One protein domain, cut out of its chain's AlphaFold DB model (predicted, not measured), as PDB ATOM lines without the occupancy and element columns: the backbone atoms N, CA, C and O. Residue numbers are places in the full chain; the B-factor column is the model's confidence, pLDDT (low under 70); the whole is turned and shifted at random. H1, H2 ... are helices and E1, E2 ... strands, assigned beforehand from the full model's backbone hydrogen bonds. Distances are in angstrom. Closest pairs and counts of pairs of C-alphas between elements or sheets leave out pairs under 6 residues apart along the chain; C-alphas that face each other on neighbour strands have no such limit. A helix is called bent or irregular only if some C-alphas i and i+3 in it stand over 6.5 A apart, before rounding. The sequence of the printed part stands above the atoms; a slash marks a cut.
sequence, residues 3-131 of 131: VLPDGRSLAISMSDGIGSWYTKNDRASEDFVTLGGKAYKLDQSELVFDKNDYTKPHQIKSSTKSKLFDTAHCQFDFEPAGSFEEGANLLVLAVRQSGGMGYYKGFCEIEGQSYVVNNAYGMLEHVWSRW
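This is residues 3 to 131 of the 131 residues of a protein of Strombidinopsis acuminata (UniProt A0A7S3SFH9). One twisted sheet of eight strands folds back on itself like a partly closed barrel, with E3, E2, E1, E8 and E7 as one leaf, E5 and E4 as the facing leaf, and E6 as the hinge between them. The long strands E6, E7 and E8 each bend sharply, and side by side their far parts, near residues 90, 93 and 130, run on past the short strands E2 to E5 and make one end of the long axis, while the one short helix, H1, stands beside the strands and not over them. The printed part has 129 residues with one named helix and eight named strands in the order E1, H1, E2, E3, E4, E5, E6, E7, E8; the class is mostly strand. The sheet is mixed, in the order E3, E2, E1, E8, E7, E6, E5, E4, with E1 and E8 its parallel pair. The whole is compact, with a radius of gyration of the C-alphas of 15.0 A, and its outline, 50 by 33 by 25 A, is only just elongated.

E1, residues 9 to 16, has staggered pairing: its residues 10 to 13 pair with E2, residues 32 to 35, and its residues 13 to 16 with E8, residues 113 to 130. E1 and E8 are parallel, at 31 degrees, with N 16 and O 125 at 2.8 A. H1, residues 18 to 21, is on the sheet at the sheet's level, with a height over the sheet of 1.8 A; its closest C-alpha pair with E8 is Ile 18 and Val 127, 5.9 A apart. H1 is too short for an O i to N i+4 pair, and its one O i to N i+3 pair is not within hydrogen-bond range. E2 is antiparallel to E1, with N 34 and O 11 at 2.8 A. E2 and E3, residues 38 to 41, form a hairpin, with N 35 and O 38 at 2.8 A. E3 and E4, residues 45 to 48, are the edge strands and are apart. E4 opens a meander, each strand the antiparallel neighbour of the one before, that runs on through E5, residues 58 to 62, E6, residues 72 to 90, E7, residues 93 to 110, and E8. N 46 and O 61 are 2.8 A apart between E4 and E5, and N 60 and O 76 are 2.8 A apart between E5 and E6. E6 and E7 are a hairpin, with N 90 and O 93 at 2.8 A near one end and N 73 and O 109 at 2.8 A near the other. E7 and E8 are a hairpin too, with N 126 and O 98 at 2.7 A. The closest C-alphas of E3 and E6, Tyr 40 and Ala 72, are 6.3 A apart.

E1 begins with C-alpha 9 at (24.414, 34.329, 5.157) and is 24.0 A long from first to last C-alpha. H1 is only just irregular: C-alphas 18 and 21 are 6.6 A apart. E2, E3, E4 and E5 are short strands of 4, 4, 4 and 5 residues. E6 is 37.4 A long and bends by 99 degrees at residue 77; its C-alpha 90 is at (-3.548, 24.117, -20.554). E7 is 38.1 A long and bends by 96 degrees at residue 107. E8 is 40.1 A long, bends by 90 degrees at residue 116 and ends with C-alpha 130 at (-6.568, 32.189, -14.608).

The two C-alphas farthest apart, those of Asp 6 and Leu 91, are 51.1 A apart. The printed part runs from residue 3 to residue 131, the chain's last residue, and has no cut. No link is long; those from H1 to E2, E4 to E5 and E5 to E6 are short but not tight, and the others are tight. The mean pLDDT of the printed part is 83.2, and it is under 70 at residues 17 to 28 and 64 to 67.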
ATOM      1  N   VAL A   3      26.563  37.948   2.545       87.50
ATOM      2  CA  VAL A   3      27.106  37.771   3.896       87.50
ATOM      3  C   VAL A   3      26.921  39.072   4.671       87.50
ATOM      4  O   VAL A   3      27.282  40.143   4.183       87.50
ATOM      5  N   LEU A   4      26.310  38.983   5.847       83.81
ATOM      6  CA  LEU A   4      26.121  40.103   6.763       83.81
ATOM      7  C   LEU A   4      27.422  40.419   7.524       83.81
ATOM      8  O   LEU A   4      28.314  39.569   7.586       83.81
ATOM      9  N   PRO A   5      27.549  41.610   8.146       81.44
ATOM     10  CA  PRO A   5      28.748  41.984   8.905       81.44
ATOM     11  C   PRO A   5      29.112  41.022  10.046       81.44
ATOM     12  O   PRO A   5      30.271  40.948  10.438       81.44
ATOM     13  N   ASP A   6      28.135  40.280  10.566       83.38
ATOM     14  CA  ASP A   6      28.316  39.269  11.612       83.38
ATOM     15  C   ASP A   6      28.713  37.878  11.074       83.38
ATOM     16  O   ASP A   6      28.788  36.913  11.835       83.38
ATOM     17  N   GLY A   7      28.958  37.759   9.765       86.12
ATOM     18  CA  GLY A   7      29.384  36.532   9.096       86.12
ATOM     19  C   GLY A   7      28.251  35.589   8.683       86.12
ATOM     20  O   GLY A   7      28.517  34.591   8.012       86.12
ATOM     21  N   ARG A   8      26.987  35.876   9.027       90.56
ATOM     22  CA  ARG A   8      25.855  35.030   8.621       90.56
ATOM     23  C   ARG A   8      25.448  35.280   7.173       90.56
ATOM     24  O   ARG A   8      25.487  36.403   6.676       90.56
ATOM     25  N   SER A   9      24.991  34.228   6.498       92.31
ATOM     26  CA  SER A   9      24.414  34.329   5.157       92.31
ATOM     27  C   SER A   9      22.957  34.790   5.206       92.31
ATOM     28  O   SER A   9      22.171  34.249   5.984       92.31
ATOM     29  N   LEU A  10      22.588  35.702   4.314       91.56
ATOM     30  CA  LEU A  10      21.237  36.175   4.058       91.56
ATOM     31  C   LEU A  10      20.810  35.800   2.629       91.56
ATOM     32  O   LEU A  10      21.535  36.055   1.658       91.56
ATOM     33  N   ALA A  11      19.619  35.226   2.497       92.31
ATOM     34  CA  ALA A  11      18.926  35.050   1.224       92.31
ATOM     35  C   ALA A  11      17.486  35.555   1.346       92.31
ATOM     36  O   ALA A  11      16.865  35.409   2.396       92.31
ATOM     37  N   ILE A  12      16.978  36.166   0.279       92.06
ATOM     38  CA  ILE A  12      15.674  36.828   0.245       92.06
ATOM     39  C   ILE A  12      14.920  36.285  -0.968       92.06
ATOM     40  O   ILE A  12      15.479  36.261  -2.067       92.06
ATOM     41  N   SER A  13      13.681  35.848  -0.748       89.88
ATOM     42  CA  SER A  13      12.759  35.405  -1.795       89.88
ATOM     43  C   SER A  13      11.413  36.077  -1.581       89.88
ATOM     44  O   SER A  13      10.806  35.904  -0.522       89.88
ATOM     45  N   MET A  14      10.980  36.864  -2.563       88.62
ATOM     46  CA  MET A  14       9.724  37.610  -2.512       88.62
ATOM     47  C   MET A  14       8.864  37.266  -3.725       88.62
ATOM     48  O   MET A  14       9.368  37.117  -4.837       88.62
ATOM     49  N   SER A  15       7.561  37.184  -3.507       83.94
ATOM     50  CA  SER A  15       6.570  36.779  -4.494       83.94
ATOM     51  C   SER A  15       5.298  37.613  -4.341       83.94
ATOM     52  O   SER A  15       4.740  37.768  -3.255       83.94
ATOM     53  N   ASP A  16       4.783  38.119  -5.454       77.75
ATOM     54  CA  ASP A  16       3.390  38.542  -5.556       77.75
ATOM     55  C   ASP A  16       2.634  37.479  -6.351       77.75
ATOM     56  O   ASP A  16       2.412  37.601  -7.557       77.75
ATOM     57  N   GLY A  17       2.370  36.365  -5.663       68.81
ATOM     58  CA  GLY A  17       1.821  35.147  -6.247       68.81
ATOM     59  C   GLY A  17       0.294  35.132  -6.370       68.81
ATOM     60  O   GLY A  17      -0.386  36.123  -6.124       68.81
ATOM     61  N   ILE A  18      -0.272  33.959  -6.659       65.31
ATOM     62  CA  ILE A  18      -1.720  33.726  -6.850       65.31
ATOM     63  C   ILE A  18      -2.564  34.221  -5.653       65.31
ATOM     64  O   ILE A  18      -3.706  34.652  -5.814       65.31
ATOM     65  N   GLY A  19      -1.984  34.217  -4.450       63.16
ATOM     66  CA  GLY A  19      -2.608  34.725  -3.230       63.16
ATOM     67  C   GLY A  19      -2.728  36.254  -3.138       63.16
ATOM     68  O   GLY A  19      -3.471  36.746  -2.291       63.16
ATOM     69  N   SER A  20      -2.048  37.029  -3.993       63.22
ATOM     70  CA  SER A  20      -2.019  38.498  -3.913       63.22
ATOM     71  C   SER A  20      -3.334  39.180  -4.297       63.22
ATOM     72  O   SER A  20      -3.570  40.324  -3.905       63.22
ATOM     73  N   TRP A  21      -4.201  38.464  -5.017       61.50
ATOM     74  CA  TRP A  21      -5.532  38.909  -5.440       61.50
ATOM     75  C   TRP A  21      -6.579  38.830  -4.319       61.50
ATOM     76  O   TRP A  21      -7.651  39.425  -4.435       61.50
ATOM     77  N   TYR A  22      -6.282  38.101  -3.240       62.38
ATOM     78  CA  TYR A  22      -7.176  37.958  -2.095       62.38
ATOM     79  C   TYR A  22      -7.099  39.186  -1.179       62.38
ATOM     80  O   TYR A  22      -6.104  39.914  -1.138       62.38
ATOM     81  N   THR A  23      -8.184  39.451  -0.445       58.25
ATOM     82  CA  THR A  23      -8.253  40.608   0.461       58.25
ATOM     83  C   THR A  23      -7.198  40.510   1.567       58.25
ATOM     84  O   THR A  23      -6.707  39.420   1.860       58.25
ATOM     85  N   LYS A  24      -6.859  41.641   2.212       60.16
ATOM     86  CA  LYS A  24      -5.747  41.733   3.180       60.16
ATOM     87  C   LYS A  24      -5.718  40.616   4.227       60.16
ATOM     88  O   LYS A  24      -4.632  40.301   4.667       60.16
ATOM     89  N   ASN A  25      -6.842  40.017   4.618       60.72
ATOM     90  CA  ASN A  25      -6.865  38.978   5.654       60.72
ATOM     91  C   ASN A  25      -6.697  37.540   5.128       60.72
ATOM     92  O   ASN A  25      -6.305  36.681   5.911       60.72
ATOM     93  N   ASP A  26      -6.930  37.293   3.835       61.03
ATOM     94  CA  ASP A  26      -6.871  35.957   3.211       61.03
ATOM     95  C   ASP A  26      -5.687  35.811   2.234       61.03
ATOM     96  O   ASP A  26      -5.544  34.799   1.549       61.03
ATOM     97  N   ARG A  27      -4.834  36.839   2.143       68.06
ATOM     98  CA  ARG A  27      -3.634  36.840   1.303       68.06
ATOM     99  C   ARG A  27      -2.587  35.886   1.879       68.06
ATOM    100  O   ARG A  27      -2.044  36.137   2.953       68.06
ATOM    101  N   ALA A  28      -2.258  34.846   1.120       67.25
ATOM    102  CA  ALA A  28      -1.085  34.008   1.343       67.25
ATOM    103  C   ALA A  28       0.043  34.451   0.399       67.25
ATOM    104  O   ALA A  28      -0.159  34.536  -0.812       67.25
ATOM    105  N   SER A  29       1.220  34.751   0.944       75.06
ATOM    106  CA  SER A  29       2.449  34.954   0.168       75.06
ATOM    107  C   SER A  29       3.400  33.787   0.404       75.06
ATOM    108  O   SER A  29       3.334  33.128   1.445       75.06
ATOM    109  N   GLU A  30       4.323  33.538  -0.524       80.31
ATOM    110  CA  GLU A  30       5.414  32.566  -0.362       80.31
ATOM    111  C   GLU A  30       6.722  33.241   0.073       80.31
ATOM    112  O   GLU A  30       7.789  32.649   0.027       80.31
ATOM    113  N   ASP A  31       6.623  34.448   0.629       88.06
ATOM    114  CA  ASP A  31       7.772  35.271   1.005       88.06
ATOM    115  C   ASP A  31       8.520  34.718   2.219       88.06
ATOM    116  O   ASP A  31       7.913  34.310   3.220       88.06
ATOM    117  N   PHE A  32       9.848  34.726   2.155       90.56
ATOM    118  CA  PHE A  32      10.701  34.352   3.277       90.56
ATOM    119  C   PHE A  32      12.091  34.974   3.178       90.56
ATOM    120  O   PHE A  32      12.589  35.353   2.113       90.56
ATOM    121  N   VAL A  33      12.751  35.022   4.331       91.88
ATOM    122  CA  VAL A  33      14.159  35.386   4.464       91.88
ATOM    123  C   VAL A  33      14.896  34.234   5.124       91.88
ATOM    124  O   VAL A  33      14.452  33.701   6.133       91.88
ATOM    125  N   THR A  34      16.033  33.831   4.569       93.69
ATOM    126  CA  THR A  34      16.909  32.831   5.188       93.69
ATOM    127  C   THR A  34      18.105  33.528   5.813       93.69
ATOM    128  O   THR A  34      18.869  34.167   5.094       93.69
ATOM    129  N   LEU A  35      18.286  33.385   7.126       93.06
ATOM    130  CA  LEU A  35      19.401  33.947   7.887       93.06
ATOM    131  C   LEU A  35      20.187  32.820   8.564       93.06
ATOM    132  O   LEU A  35      19.633  32.044   9.337       93.06
ATOM    133  N   GLY A  36      21.484  32.718   8.266       92.38
ATOM    134  CA  GLY A  36      22.362  31.695   8.847       92.38
ATOM    135  C   GLY A  36      21.875  30.258   8.614       92.38
ATOM    136  O   GLY A  36      22.057  29.406   9.475       92.38
ATOM    137  N   GLY A  37      21.202  29.999   7.487       91.94
ATOM    138  CA  GLY A  37      20.630  28.690   7.150       91.94
ATOM    139  C   GLY A  37      19.233  28.414   7.723       91.94
ATOM    140  O   GLY A  37      18.640  27.398   7.375       91.94
ATOM    141  N   LYS A  38      18.674  29.308   8.549       93.25
ATOM    142  CA  LYS A  38      17.296  29.207   9.055       93.25
ATOM    143  C   LYS A  38      16.358  30.081   8.229       93.25
ATOM    144  O   LYS A  38      16.639  31.260   8.030       93.25
ATOM    145  N   ALA A  39      15.255  29.506   7.754       92.19
ATOM    146  CA  ALA A  39      14.221  30.228   7.021       92.19
ATOM    147  C   ALA A  39      13.201  30.852   7.984       92.19
ATOM    148  O   ALA A  39      12.705  30.193   8.898       92.19
ATOM    149  N   TYR A  40      12.880  32.116   7.740       91.38
ATOM    150  CA  TYR A  40      11.900  32.908   8.460       91.38
ATOM    151  C   TYR A  40      10.812  33.315   7.482       91.38
ATOM    152  O   TYR A  40      11.067  34.029   6.507       91.38
ATOM    153  N   LYS A  41       9.602  32.823   7.735       88.94
ATOM    154  CA  LYS A  41       8.433  33.168   6.941       88.94
ATOM    155  C   LYS A  41       8.126  34.647   7.149       88.94
ATOM    156  O   LYS A  41       7.939  35.065   8.290       88.94
ATOM    157  N   LEU A  42       8.076  35.415   6.063       85.81
ATOM    158  CA  LEU A  42       7.440  36.722   6.116       85.81
ATOM    159  C   LEU A  42       5.951  36.484   5.919       85.81
ATOM    160  O   LEU A  42       5.553  35.710   5.046       85.81
ATOM    161  N   ASP A  43       5.143  37.099   6.773       77.00
ATOM    162  CA  ASP A  43       3.700  37.032   6.613       77.00
ATOM    163  C   ASP A  43       3.254  37.937   5.449       77.00
ATOM    164  O   ASP A  43       3.921  38.042   4.419       77.00
ATOM    165  N   GLN A  44       2.129  38.626   5.590       78.69
ATOM    166  CA  GLN A  44       1.575  39.478   4.549       78.69
ATOM    167  C   GLN A  44       2.555  40.583   4.142       78.69
ATOM    168  O   GLN A  44       2.715  41.563   4.866       78.69
ATOM    169  N   SER A  45       3.172  40.462   2.969       81.38
ATOM    170  CA  SER A  45       3.929  41.551   2.345       81.38
ATOM    171  C   SER A  45       3.031  42.401   1.469       81.38
ATOM    172  O   SER A  45       2.183  41.888   0.749       81.38
ATOM    173  N   GLU A  46       3.218  43.710   1.511       81.44
ATOM    174  CA  GLU A  46       2.682  44.646   0.537       81.44
ATOM    175  C   GLU A  46       3.780  44.953  -0.479       81.44
ATOM    176  O   GLU A  46       4.884  45.357  -0.105       81.44
ATOM    177  N   LEU A  47       3.470  44.729  -1.755       81.88
ATOM    178  CA  LEU A  47       4.354  45.007  -2.879       81.88
ATOM    179  C   LEU A  47       3.816  46.221  -3.640       81.88
ATOM    180  O   LEU A  47       2.705  46.182  -4.170       81.88
ATOM    181  N   VAL A  48       4.599  47.292  -3.710       83.19
ATOM    182  CA  VAL A  48       4.276  48.498  -4.481       83.19
ATOM    183  C   VAL A  48       5.198  48.550  -5.690       83.19
ATOM    184  O   VAL A  48       6.414  48.674  -5.548       83.19
ATOM    185  N   PHE A  49       4.613  48.435  -6.883       80.06
ATOM    186  CA  PHE A  49       5.349  48.386  -8.144       80.06
ATOM    187  C   PHE A  49       4.508  48.862  -9.330       80.06
ATOM    188  O   PHE A  49       3.277  48.954  -9.248       80.06
ATOM    189  N   ASP A  50       5.179  49.156 -10.444       79.81
ATOM    190  CA  ASP A  50       4.521  49.455 -11.714       79.81
ATOM    191  C   ASP A  50       4.130  48.151 -12.415       79.81
ATOM    192  O   ASP A  50       4.969  47.441 -12.963       79.81
ATOM    193  N   LYS A  51       2.831  47.842 -12.424       74.00
ATOM    194  CA  LYS A  51       2.293  46.623 -13.049       74.00
ATOM    195  C   LYS A  51       2.528  46.540 -14.560       74.00
ATOM    196  O   LYS A  51       2.354  45.469 -15.129       74.00
ATOM    197  N   ASN A  52       2.879  47.650 -15.207       76.94
ATOM    198  CA  ASN A  52       3.170  47.675 -16.637       76.94
ATOM    199  C   ASN A  52       4.668  47.528 -16.933       76.94
ATOM    200  O   ASN A  52       5.031  47.359 -18.095       76.94
ATOM    201  N   ASP A  53       5.531  47.618 -15.915       80.06
ATOM    202  CA  ASP A  53       6.980  47.591 -16.083       80.06
ATOM    203  C   ASP A  53       7.690  46.997 -14.855       80.06
ATOM    204  O   ASP A  53       8.089  47.696 -13.920       80.06
ATOM    205  N   TYR A  54       7.905  45.681 -14.909       75.00
ATOM    206  CA  TYR A  54       8.604  44.898 -13.884       75.00
ATOM    207  C   TYR A  54      10.117  45.166 -13.814       75.00
ATOM    208  O   TYR A  54      10.808  44.574 -12.987       75.00
ATOM    209  N   THR A  55      10.665  46.034 -14.670       79.00
ATOM    210  CA  THR A  55      12.086  46.416 -14.612       79.00
ATOM    211  C   THR A  55      12.336  47.610 -13.690       79.00
ATOM    212  O   THR A  55      13.485  47.908 -13.359       79.00
ATOM    213  N   LYS A  56      11.274  48.278 -13.225       85.19
ATOM    214  CA  LYS A  56      11.373  49.395 -12.282       85.19
ATOM    215  C   LYS A  56      11.621  48.919 -10.848       85.19
ATOM    216  O   LYS A  56      11.323  47.774 -10.516       85.19
ATOM    217  N   PRO A  57      12.137  49.788  -9.964       85.19
ATOM    218  CA  PRO A  57      12.281  49.454  -8.555       85.19
ATOM    219  C   PRO A  57      10.945  49.108  -7.889       85.19
ATOM    220  O   PRO A  57       9.927  49.746  -8.161       85.19
ATOM    221  N   HIS A  58      10.966  48.118  -6.998       87.12
ATOM    222  CA  HIS A  58       9.796  47.689  -6.228       87.12
ATOM    223  C   HIS A  58      10.001  48.035  -4.758       87.12
ATOM    224  O   HIS A  58      11.099  47.849  -4.233       87.12
ATOM    225  N   GLN A  59       8.946  48.478  -4.081       88.50
ATOM    226  CA  GLN A  59       8.955  48.613  -2.627       88.50
ATOM    227  C   GLN A  59       8.190  47.463  -1.999       88.50
ATOM    228  O   GLN A  59       7.110  47.091  -2.454       88.50
ATOM    229  N   ILE A  60       8.758  46.906  -0.941       87.62
ATOM    230  CA  ILE A  60       8.250  45.722  -0.268       87.62
ATOM    231  C   ILE A  60       8.193  46.019   1.216       87.62
ATOM    232  O   ILE A  60       9.182  46.442   1.816       87.62
ATOM    233  N   LYS A  61       7.040  45.769   1.825       86.69
ATOM    234  CA  LYS A  61       6.870  45.916   3.265       86.69
ATOM    235  C   LYS A  61       6.070  44.757   3.824       86.69
ATOM    236  O   LYS A  61       4.886  44.633   3.532       86.69
ATOM    237  N   SER A  62       6.686  43.943   4.672       82.88
ATOM    238  CA  SER A  62       5.948  42.936   5.431       82.88
ATOM    239  C   SER A  62       5.127  43.584   6.546       82.88
ATOM    240  O   SER A  62       5.576  44.530   7.200       82.88
ATOM    241  N   SER A  63       3.947  43.039   6.802       73.56
ATOM    242  CA  SER A  63       3.071  43.421   7.901       73.56
ATOM    243  C   SER A  63       3.745  43.187   9.249       73.56
ATOM    244  O   SER A  63       4.354  42.145   9.477       73.56
ATOM    245  N   THR A  64       3.583  44.145  10.161       64.56
ATOM    246  CA  THR A  64       4.043  44.075  11.559       64.56
ATOM    247  C   THR A  64       2.980  43.537  12.520       64.56
ATOM    248  O   THR A  64       3.148  43.603  13.729       64.56
ATOM    249  N   LYS A  65       1.825  43.088  12.008       58.78
ATOM    250  CA  LYS A  65       0.661  42.681  12.823       58.78
ATOM    251  C   LYS A  65       0.249  41.223  12.613       58.78
ATOM    252  O   LYS A  65      -0.897  40.866  12.894       58.78
ATOM    253  N   SER A  66       1.149  40.396  12.085       60.78
ATOM    254  CA  SER A  66       0.851  38.983  11.860       60.78
ATOM    255  C   SER A  66       0.564  38.260  13.173       60.78
ATOM    256  O   SER A  66       1.337  38.354  14.118       60.78
ATOM    257  N   LYS A  67      -0.525  37.485  13.221       57.94
ATOM    258  CA  LYS A  67      -0.818  36.586  14.352       57.94
ATOM    259  C   LYS A  67      -0.169  35.205  14.217       57.94
ATOM    260  O   LYS A  67      -0.185  34.451  15.184       57.94
ATOM    261  N   LEU A  68       0.323  34.851  13.028       70.00
ATOM    262  CA  LEU A  68       0.808  33.501  12.720       70.00
ATOM    263  C   LEU A  68       2.338  33.437  12.684       70.00
ATOM    264  O   LEU A  68       2.907  32.447  13.139       70.00
ATOM    265  N   PHE A  69       2.997  34.494  12.197       74.31
ATOM    266  CA  PHE A  69       4.450  34.538  12.020       74.31
ATOM    267  C   PHE A  69       5.022  35.902  12.450       74.31
ATOM    268  O   PHE A  69       5.417  36.717  11.624       74.31
ATOM    269  N   ASP A  70       5.089  36.141  13.761       75.94
ATOM    270  CA  ASP A  70       5.589  37.392  14.377       75.94
ATOM    271  C   ASP A  70       7.113  37.385  14.619       75.94
ATOM    272  O   ASP A  70       7.643  38.023  15.522       75.94
ATOM    273  N   THR A  71       7.846  36.560  13.868       83.69
ATOM    274  CA  THR A  71       9.289  36.349  14.101       83.69
ATOM    275  C   THR A  71      10.172  37.146  13.156       83.69
ATOM    276  O   THR A  71      11.373  37.241  13.404       83.69
ATOM    277  N   ALA A  72       9.608  37.706  12.082       88.00
ATOM    278  CA  ALA A  72      10.355  38.464  11.096       88.00
ATOM    279  C   ALA A  72       9.495  39.535  10.414       88.00
ATOM    280  O   ALA A  72       8.423  39.245   9.884       88.00
ATOM    281  N   HIS A  73      10.024  40.756  10.356       89.88
ATOM    282  CA  HIS A  73       9.463  41.870   9.604       89.88
ATOM    283  C   HIS A  73      10.555  42.539   8.781       89.88
ATOM    284  O   HIS A  73      11.600  42.896   9.308       89.88
ATOM    285  N   CYS A  74      10.319  42.751   7.497       91.00
ATOM    286  CA  CYS A  74      11.256  43.377   6.588       91.00
ATOM    287  C   CYS A  74      10.614  44.513   5.796       91.00
ATOM    288  O   CYS A  74       9.437  44.474   5.424       91.00
ATOM    289  N   GLN A  75      11.433  45.510   5.492       93.25
ATOM    290  CA  GLN A  75      11.134  46.548   4.526       93.25
ATOM    291  C   GLN A  75      12.297  46.632   3.546       93.25
ATOM    292  O   GLN A  75      13.443  46.830   3.957       93.25
ATOM    293  N   PHE A  76      11.991  46.497   2.260       92.81
ATOM    294  CA  PHE A  76      12.982  46.497   1.201       92.81
ATOM    295  C   PHE A  76      12.592  47.386   0.027       92.81
ATOM    296  O   PHE A  76      11.427  47.451  -0.356       92.81
ATOM    297  N   ASP A  77      13.604  47.970  -0.593       94.06
ATOM    298  CA  ASP A  77      13.601  48.374  -1.988       94.06
ATOM    299  C   ASP A  77      14.312  47.281  -2.798       94.06
ATOM    300  O   ASP A  77      15.362  46.773  -2.391       94.06
ATOM    301  N   PHE A  78      13.738  46.907  -3.937       93.19
ATOM    302  CA  PHE A  78      14.302  45.934  -4.866       93.19
ATOM    303  C   PHE A  78      14.639  46.608  -6.191       93.19
ATOM    304  O   PHE A  78      13.769  47.209  -6.820       93.19
ATOM    305  N   GLU A  79      15.891  46.476  -6.620       93.56
ATOM    306  CA  GLU A  79      16.407  46.984  -7.890       93.56
ATOM    307  C   GLU A  79      16.648  45.812  -8.861       93.56
ATOM    308  O   GLU A  79      17.563  45.010  -8.628       93.56
ATOM    309  N   PRO A  80      15.839  45.671  -9.931       90.38
ATOM    310  CA  PRO A  80      16.001  44.591 -10.900       90.38
ATOM    311  C   PRO A  80      17.337  44.682 -11.652       90.38
ATOM    312  O   PRO A  80      17.710  45.735 -12.161       90.38
ATOM    313  N   ALA A  81      18.046  43.557 -11.763       90.69
ATOM    314  CA  ALA A  81      19.290  43.419 -12.533       90.69
ATOM    315  C   ALA A  81      19.128  42.519 -13.773       90.69
ATOM    316  O   ALA A  81      19.997  42.476 -14.641       90.69
ATOM    317  N   GLY A  82      18.017  41.793 -13.855       86.00
ATOM    318  CA  GLY A  82      17.608  40.997 -15.003       86.00
ATOM    319  C   GLY A  82      16.167  40.548 -14.815       86.00
ATOM    320  O   GLY A  82      15.710  40.415 -13.680       86.00
ATOM    321  N   SER A  83      15.459  40.325 -15.915       86.00
ATOM    322  CA  SER A  83      14.075  39.862 -15.905       86.00
ATOM    323  C   SER A  83      13.934  38.537 -16.639       86.00
ATOM    324  O   SER A  83      14.737  38.191 -17.508       86.00
ATOM    325  N   PHE A  84      12.902  37.794 -16.271       84.94
ATOM    326  CA  PHE A  84      12.473  36.601 -16.974       84.94
ATOM    327  C   PHE A  84      10.953  36.585 -17.058       84.94
ATOM    328  O   PHE A  84      10.245  37.173 -16.233       84.94
ATOM    329  N   GLU A  85      10.461  35.905 -18.081       86.00
ATOM    330  CA  GLU A  85       9.045  35.667 -18.262       86.00
ATOM    331  C   GLU A  85       8.849  34.236 -18.748       86.00
ATOM    332  O   GLU A  85       9.405  33.833 -19.769       86.00
ATOM    333  N   GLU A  86       8.057  33.474 -18.005       81.50
ATOM    334  CA  GLU A  86       7.746  32.082 -18.297       81.50
ATOM    335  C   GLU A  86       6.243  31.847 -18.127       81.50
ATOM    336  O   GLU A  86       5.536  32.587 -17.436       81.50
ATOM    337  N   GLY A  87       5.705  30.829 -18.789       83.94
ATOM    338  CA  GLY A  87       4.286  30.534 -18.672       83.94
ATOM    339  C   GLY A  87       3.871  29.256 -19.369       83.94
ATOM    340  O   GLY A  87       4.522  28.778 -20.298       83.94
ATOM    341  N   ALA A  88       2.745  28.718 -18.919       82.44
ATOM    342  CA  ALA A  88       2.130  27.524 -19.469       82.44
ATOM    343  C   ALA A  88       0.625  27.743 -19.655       82.44
ATOM    344  O   ALA A  88      -0.043  28.363 -18.823       82.44
ATOM    345  N   ASN A  89       0.087  27.208 -20.752       82.81
ATOM    346  CA  ASN A  89      -1.341  27.226 -21.060       82.81
ATOM    347  C   ASN A  89      -1.838  25.783 -21.207       82.81
ATOM    348  O   ASN A  89      -1.298  25.028 -22.014       82.81
ATOM    349  N   LEU A  90      -2.884  25.415 -20.469       75.62
ATOM    350  CA  LEU A  90      -3.548  24.117 -20.554       75.62
ATOM    351  C   LEU A  90      -5.067  24.305 -20.662       75.62
ATOM    352  O   LEU A  90      -5.778  24.324 -19.659       75.62
ATOM    353  N   LEU A  91      -5.560  24.404 -21.901       80.19
ATOM    354  CA  LEU A  91      -6.975  24.584 -22.255       80.19
ATOM    355  C   LEU A  91      -7.630  25.786 -21.550       80.19
ATOM    356  O   LEU A  91      -7.634  26.884 -22.099       80.19
ATOM    357  N   VAL A  92      -8.176  25.577 -20.351       82.44
ATOM    358  CA  VAL A  92      -8.844  26.603 -19.530       82.44
ATOM    359  C   VAL A  92      -7.930  27.208 -18.460       82.44
ATOM    360  O   VAL A  92      -8.205  28.296 -17.969       82.44
ATOM    361  N   LEU A  93      -6.812  26.550 -18.143       79.50
ATOM    362  CA  LEU A  93      -5.828  27.022 -17.173       79.50
ATOM    363  C   LEU A  93      -4.720  27.789 -17.890       79.50
ATOM    364  O   LEU A  93      -4.167  27.312 -18.882       79.50
ATOM    365  N   ALA A  94      -4.353  28.958 -17.375       80.88
ATOM    366  CA  ALA A  94      -3.120  29.619 -17.784       80.88
ATOM    367  C   ALA A  94      -2.389  30.175 -16.568       80.88
ATOM    368  O   ALA A  94      -3.014  30.779 -15.697       80.88
ATOM    369  N   VAL A  95      -1.071  29.987 -16.547       83.94
ATOM    370  CA  VAL A  95      -0.163  30.564 -15.555       83.94
ATOM    371  C   VAL A  95       0.916  31.332 -16.302       83.94
ATOM    372  O   VAL A  95       1.521  30.808 -17.240       83.94
ATOM    373  N   ARG A  96       1.142  32.575 -15.889       84.56
ATOM    374  CA  ARG A  96       2.238  33.418 -16.358       84.56
ATOM    375  C   ARG A  96       3.010  33.895 -15.142       84.56
ATOM    376  O   ARG A  96       2.423  34.442 -14.212       84.56
ATOM    377  N   GLN A  97       4.312  33.694 -15.174       84.62
ATOM    378  CA  GLN A  97       5.240  34.159 -14.166       84.62
ATOM    379  C   GLN A  97       6.158  35.179 -14.822       84.62
ATOM    380  O   GLN A  97       6.833  34.896 -15.809       84.62
ATOM    381  N   SER A  98       6.147  36.388 -14.285       86.00
ATOM    382  CA  SER A  98       7.059  37.458 -14.665       86.00
ATOM    383  C   SER A  98       7.854  37.829 -13.435       86.00
ATOM    384  O   SER A  98       7.274  38.064 -12.379       86.00
ATOM    385  N   GLY A  99       9.166  37.893 -13.541       83.25
ATOM    386  CA  GLY A  99       9.993  38.177 -12.387       83.25
ATOM    387  C   GLY A  99      11.336  38.733 -12.781       83.25
ATOM    388  O   GLY A  99      11.630  38.984 -13.952       83.25
ATOM    389  N   GLY A 100      12.160  38.922 -11.769       86.75
ATOM    390  CA  GLY A 100      13.516  39.360 -11.958       86.75
ATOM    391  C   GLY A 100      14.413  38.949 -10.815       86.75
ATOM    392  O   GLY A 100      13.996  38.776  -9.669       86.75
ATOM    393  N   MET A 101      15.684  38.823 -11.156       89.94
ATOM    394  CA  MET A 101      16.750  38.765 -10.176       89.94
ATOM    395  C   MET A 101      17.287  40.176  -9.983       89.94
ATOM    396  O   MET A 101      17.410  40.941 -10.941       89.94
ATOM    397  N   GLY A 102      17.633  40.532  -8.756       92.19
ATOM    398  CA  GLY A 102      18.029  41.898  -8.446       92.19
ATOM    399  C   GLY A 102      18.586  42.045  -7.047       92.19
ATOM    400  O   GLY A 102      18.868  41.058  -6.362       92.19
ATOM    401  N   TYR A 103      18.765  43.294  -6.640       94.25
ATOM    402  CA  TYR A 103      19.384  43.642  -5.373       94.25
ATOM    403  C   TYR A 103      18.371  44.263  -4.423       94.25
ATOM    404  O   TYR A 103      17.695  45.233  -4.750       94.25
ATOM    405  N   TYR A 104      18.309  43.712  -3.217       93.62
ATOM    406  CA  TYR A 104      17.542  44.241  -2.104       93.62
ATOM    407  C   TYR A 104      18.386  45.198  -1.264       93.62
ATOM    408  O   TYR A 104      19.537  44.899  -0.911       93.62
ATOM    409  N   LYS A 105      17.763  46.311  -0.879       94.38
ATOM    410  CA  LYS A 105      18.233  47.265   0.128       94.38
ATOM    411  C   LYS A 105      17.136  47.538   1.140       94.38
ATOM    412  O   LYS A 105      15.976  47.598   0.769       94.38
ATOM    413  N   GLY A 106      17.479  47.720   2.407       93.69
ATOM    414  CA  GLY A 106      16.513  48.038   3.455       93.69
ATOM    415  C   GLY A 106      16.901  47.438   4.797       93.69
ATOM    416  O   GLY A 106      18.081  47.400   5.150       93.69
ATOM    417  N   PHE A 107      15.915  46.974   5.558       92.94
ATOM    418  CA  PHE A 107      16.152  46.370   6.864       92.94
ATOM    419  C   PHE A 107      15.175  45.234   7.161       92.94
ATOM    420  O   PHE A 107      14.051  45.213   6.662       92.94
ATOM    421  N   CYS A 108      15.607  44.316   8.020       91.50
ATOM    422  CA  CYS A 108      14.761  43.305   8.633       91.50
ATOM    423  C   CYS A 108      14.919  43.328  10.143       91.50
ATOM    424  O   CYS A 108      16.031  43.411  10.647       91.50
ATOM    425  N   GLU A 109      13.826  43.169  10.860       92.12
ATOM    426  CA  GLU A 109      13.802  42.762  12.251       92.12
ATOM    427  C   GLU A 109      13.476  41.272  12.300       92.12
ATOM    428  O   GLU A 109      12.435  40.857  11.803       92.12
ATOM    429  N   ILE A 110      14.379  40.455  12.837       90.75
ATOM    430  CA  ILE A 110      14.208  39.002  12.952       90.75
ATOM    431  C   ILE A 110      14.504  38.619  14.398       90.75
ATOM    432  O   ILE A 110      15.592  38.902  14.898       90.75
ATOM    433  N   GLU A 111      13.533  37.999  15.070       90.25
ATOM    434  CA  GLU A 111      13.614  37.594  16.483       90.25
ATOM    435  C   GLU A 111      14.050  38.753  17.408       90.25
ATOM    436  O   GLU A 111      14.857  38.578  18.322       90.25
ATOM    437  N   GLY A 112      13.539  39.963  17.145       87.62
ATOM    438  CA  GLY A 112      13.844  41.181  17.909       87.62
ATOM    439  C   GLY A 112      15.220  41.798  17.628       87.62
ATOM    440  O   GLY A 112      15.628  42.730  18.321       87.62
ATOM    441  N   GLN A 113      15.959  41.296  16.635       90.12
ATOM    442  CA  GLN A 113      17.234  41.864  16.196       90.12
ATOM    443  C   GLN A 113      17.094  42.533  14.831       90.12
ATOM    444  O   GLN A 113      16.546  41.943  13.901       90.12
ATOM    445  N   SER A 114      17.626  43.746  14.692       91.44
ATOM    446  CA  SER A 114      17.610  44.483  13.426       91.44
ATOM    447  C   SER A 114      18.849  44.202  12.576       91.44
ATOM    448  O   SER A 114      19.983  44.249  13.051       91.44
ATOM    449  N   TYR A 115      18.623  43.996  11.285       90.50
ATOM    450  CA  TYR A 115      19.615  43.706  10.262       90.50
ATOM    451  C   TYR A 115      19.479  44.712   9.131       90.50
ATOM    452  O   TYR A 115      18.423  44.813   8.510       90.50
ATOM    453  N   VAL A 116      20.558  45.437   8.840       92.12
ATOM    454  CA  VAL A 116      20.615  46.333   7.682       92.12
ATOM    455  C   VAL A 116      21.071  45.542   6.464       92.12
ATOM    456  O   VAL A 116      22.095  44.858   6.492       92.12
ATOM    457  N   VAL A 117      20.316  45.665   5.380       91.38
ATOM    458  CA  VAL A 117      20.577  45.002   4.107       91.38
ATOM    459  C   VAL A 117      20.968  46.069   3.095       91.38
ATOM    460  O   VAL A 117      20.154  46.904   2.724       91.38
ATOM    461  N   ASN A 118      22.225  46.057   2.649       90.44
ATOM    462  CA  ASN A 118      22.744  47.091   1.744       90.44
ATOM    463  C   ASN A 118      22.879  46.639   0.291       90.44
ATOM    464  O   ASN A 118      22.951  47.484  -0.594       90.44
ATOM    465  N   ASN A 119      23.002  45.339   0.038       91.12
ATOM    466  CA  ASN A 119      23.172  44.823  -1.315       91.12
ATOM    467  C   ASN A 119      22.924  43.315  -1.348       91.12
ATOM    468  O   ASN A 119      23.868  42.534  -1.481       91.12
ATOM    469  N   ALA A 120      21.677  42.889  -1.134       92.00
ATOM    470  CA  ALA A 120      21.369  41.468  -1.130       92.00
ATOM    471  C   ALA A 120      20.819  40.975  -2.463       92.00
ATOM    472  O   ALA A 120      19.723  41.350  -2.844       92.00
ATOM    473  N   TYR A 121      21.556  40.097  -3.146       91.12
ATOM    474  CA  TYR A 121      21.060  39.502  -4.385       91.12
ATOM    475  C   TYR A 121      20.003  38.430  -4.103       91.12
ATOM    476  O   TYR A 121      20.262  37.504  -3.319       91.12
ATOM    477  N   GLY A 122      18.852  38.538  -4.760       90.12
ATOM    478  CA  GLY A 122      17.730  37.616  -4.617       90.12
ATOM    479  C   GLY A 122      16.728  37.724  -5.765       90.12
ATOM    480  O   GLY A 122      17.011  38.354  -6.787       90.12
ATOM    481  N   MET A 123      15.576  37.082  -5.580       89.31
ATOM    482  CA  MET A 123      14.533  36.945  -6.595       89.31
ATOM    483  C   MET A 123      13.242  37.623  -6.151       89.31
ATOM    484  O   MET A 123      12.782  37.398  -5.027       89.31
ATOM    485  N   LEU A 124      12.647  38.377  -7.073       89.25
ATOM    486  CA  LEU A 124      11.282  38.864  -6.978       89.25
ATOM    487  C   LEU A 124      10.467  38.297  -8.138       89.25
ATOM    488  O   LEU A 124      10.830  38.481  -9.300       89.25
ATOM    489  N   GLU A 125       9.354  37.646  -7.833       87.44
ATOM    490  CA  GLU A 125       8.454  37.105  -8.846       87.44
ATOM    491  C   GLU A 125       7.032  37.639  -8.713       87.44
ATOM    492  O   GLU A 125       6.559  37.985  -7.631       87.44
ATOM    493  N   HIS A 126       6.334  37.673  -9.836       83.50
ATOM    494  CA  HIS A 126       4.921  37.966  -9.935       83.50
ATOM    495  C   HIS A 126       4.249  36.825 -10.688       83.50
ATOM    496  O   HIS A 126       4.625  36.511 -11.821       83.50
ATOM    497  N   VAL A 127       3.258  36.200 -10.056       82.81
ATOM    498  CA  VAL A 127       2.539  35.065 -10.636       82.81
ATOM    499  C   VAL A 127       1.104  35.478 -10.895       82.81
ATOM    500  O   VAL A 127       0.343  35.799  -9.983       82.81
ATOM    501  N   TRP A 128       0.722  35.419 -12.163       80.50
ATOM    502  CA  TRP A 128      -0.653  35.548 -12.597       80.50
ATOM    503  C   TRP A 128      -1.189  34.187 -13.025       80.50
ATOM    504  O   TRP A 128      -0.532  33.433 -13.744       80.50
ATOM    505  N   SER A 129      -2.419  33.891 -12.629       77.19
ATOM    506  CA  SER A 129      -3.116  32.676 -13.035       77.19
ATOM    507  C   SER A 129      -4.577  32.967 -13.345       77.19
ATOM    508  O   SER A 129      -5.214  33.749 -12.638       77.19
ATOM    509  N   ARG A 130      -5.123  32.286 -14.355       75.81
ATOM    510  CA  ARG A 130      -6.568  32.189 -14.608       75.81
ATOM    511  C   ARG A 130      -7.003  30.727 -14.665       75.81
ATOM    512  O   ARG A 130      -6.232  29.878 -15.125       75.81
ATOM    513  N   TRP A 131      -8.233  30.473 -14.241       71.81
ATOM    514  CA  TRP A 131      -8.908  29.180 -14.289       71.81
ATOM    515  C   TRP A 131     -10.401  29.363 -14.561       71.81
ATOM    516  O   TRP A 131     -10.921  30.464 -14.260       71.81
TER     517      TRP A 131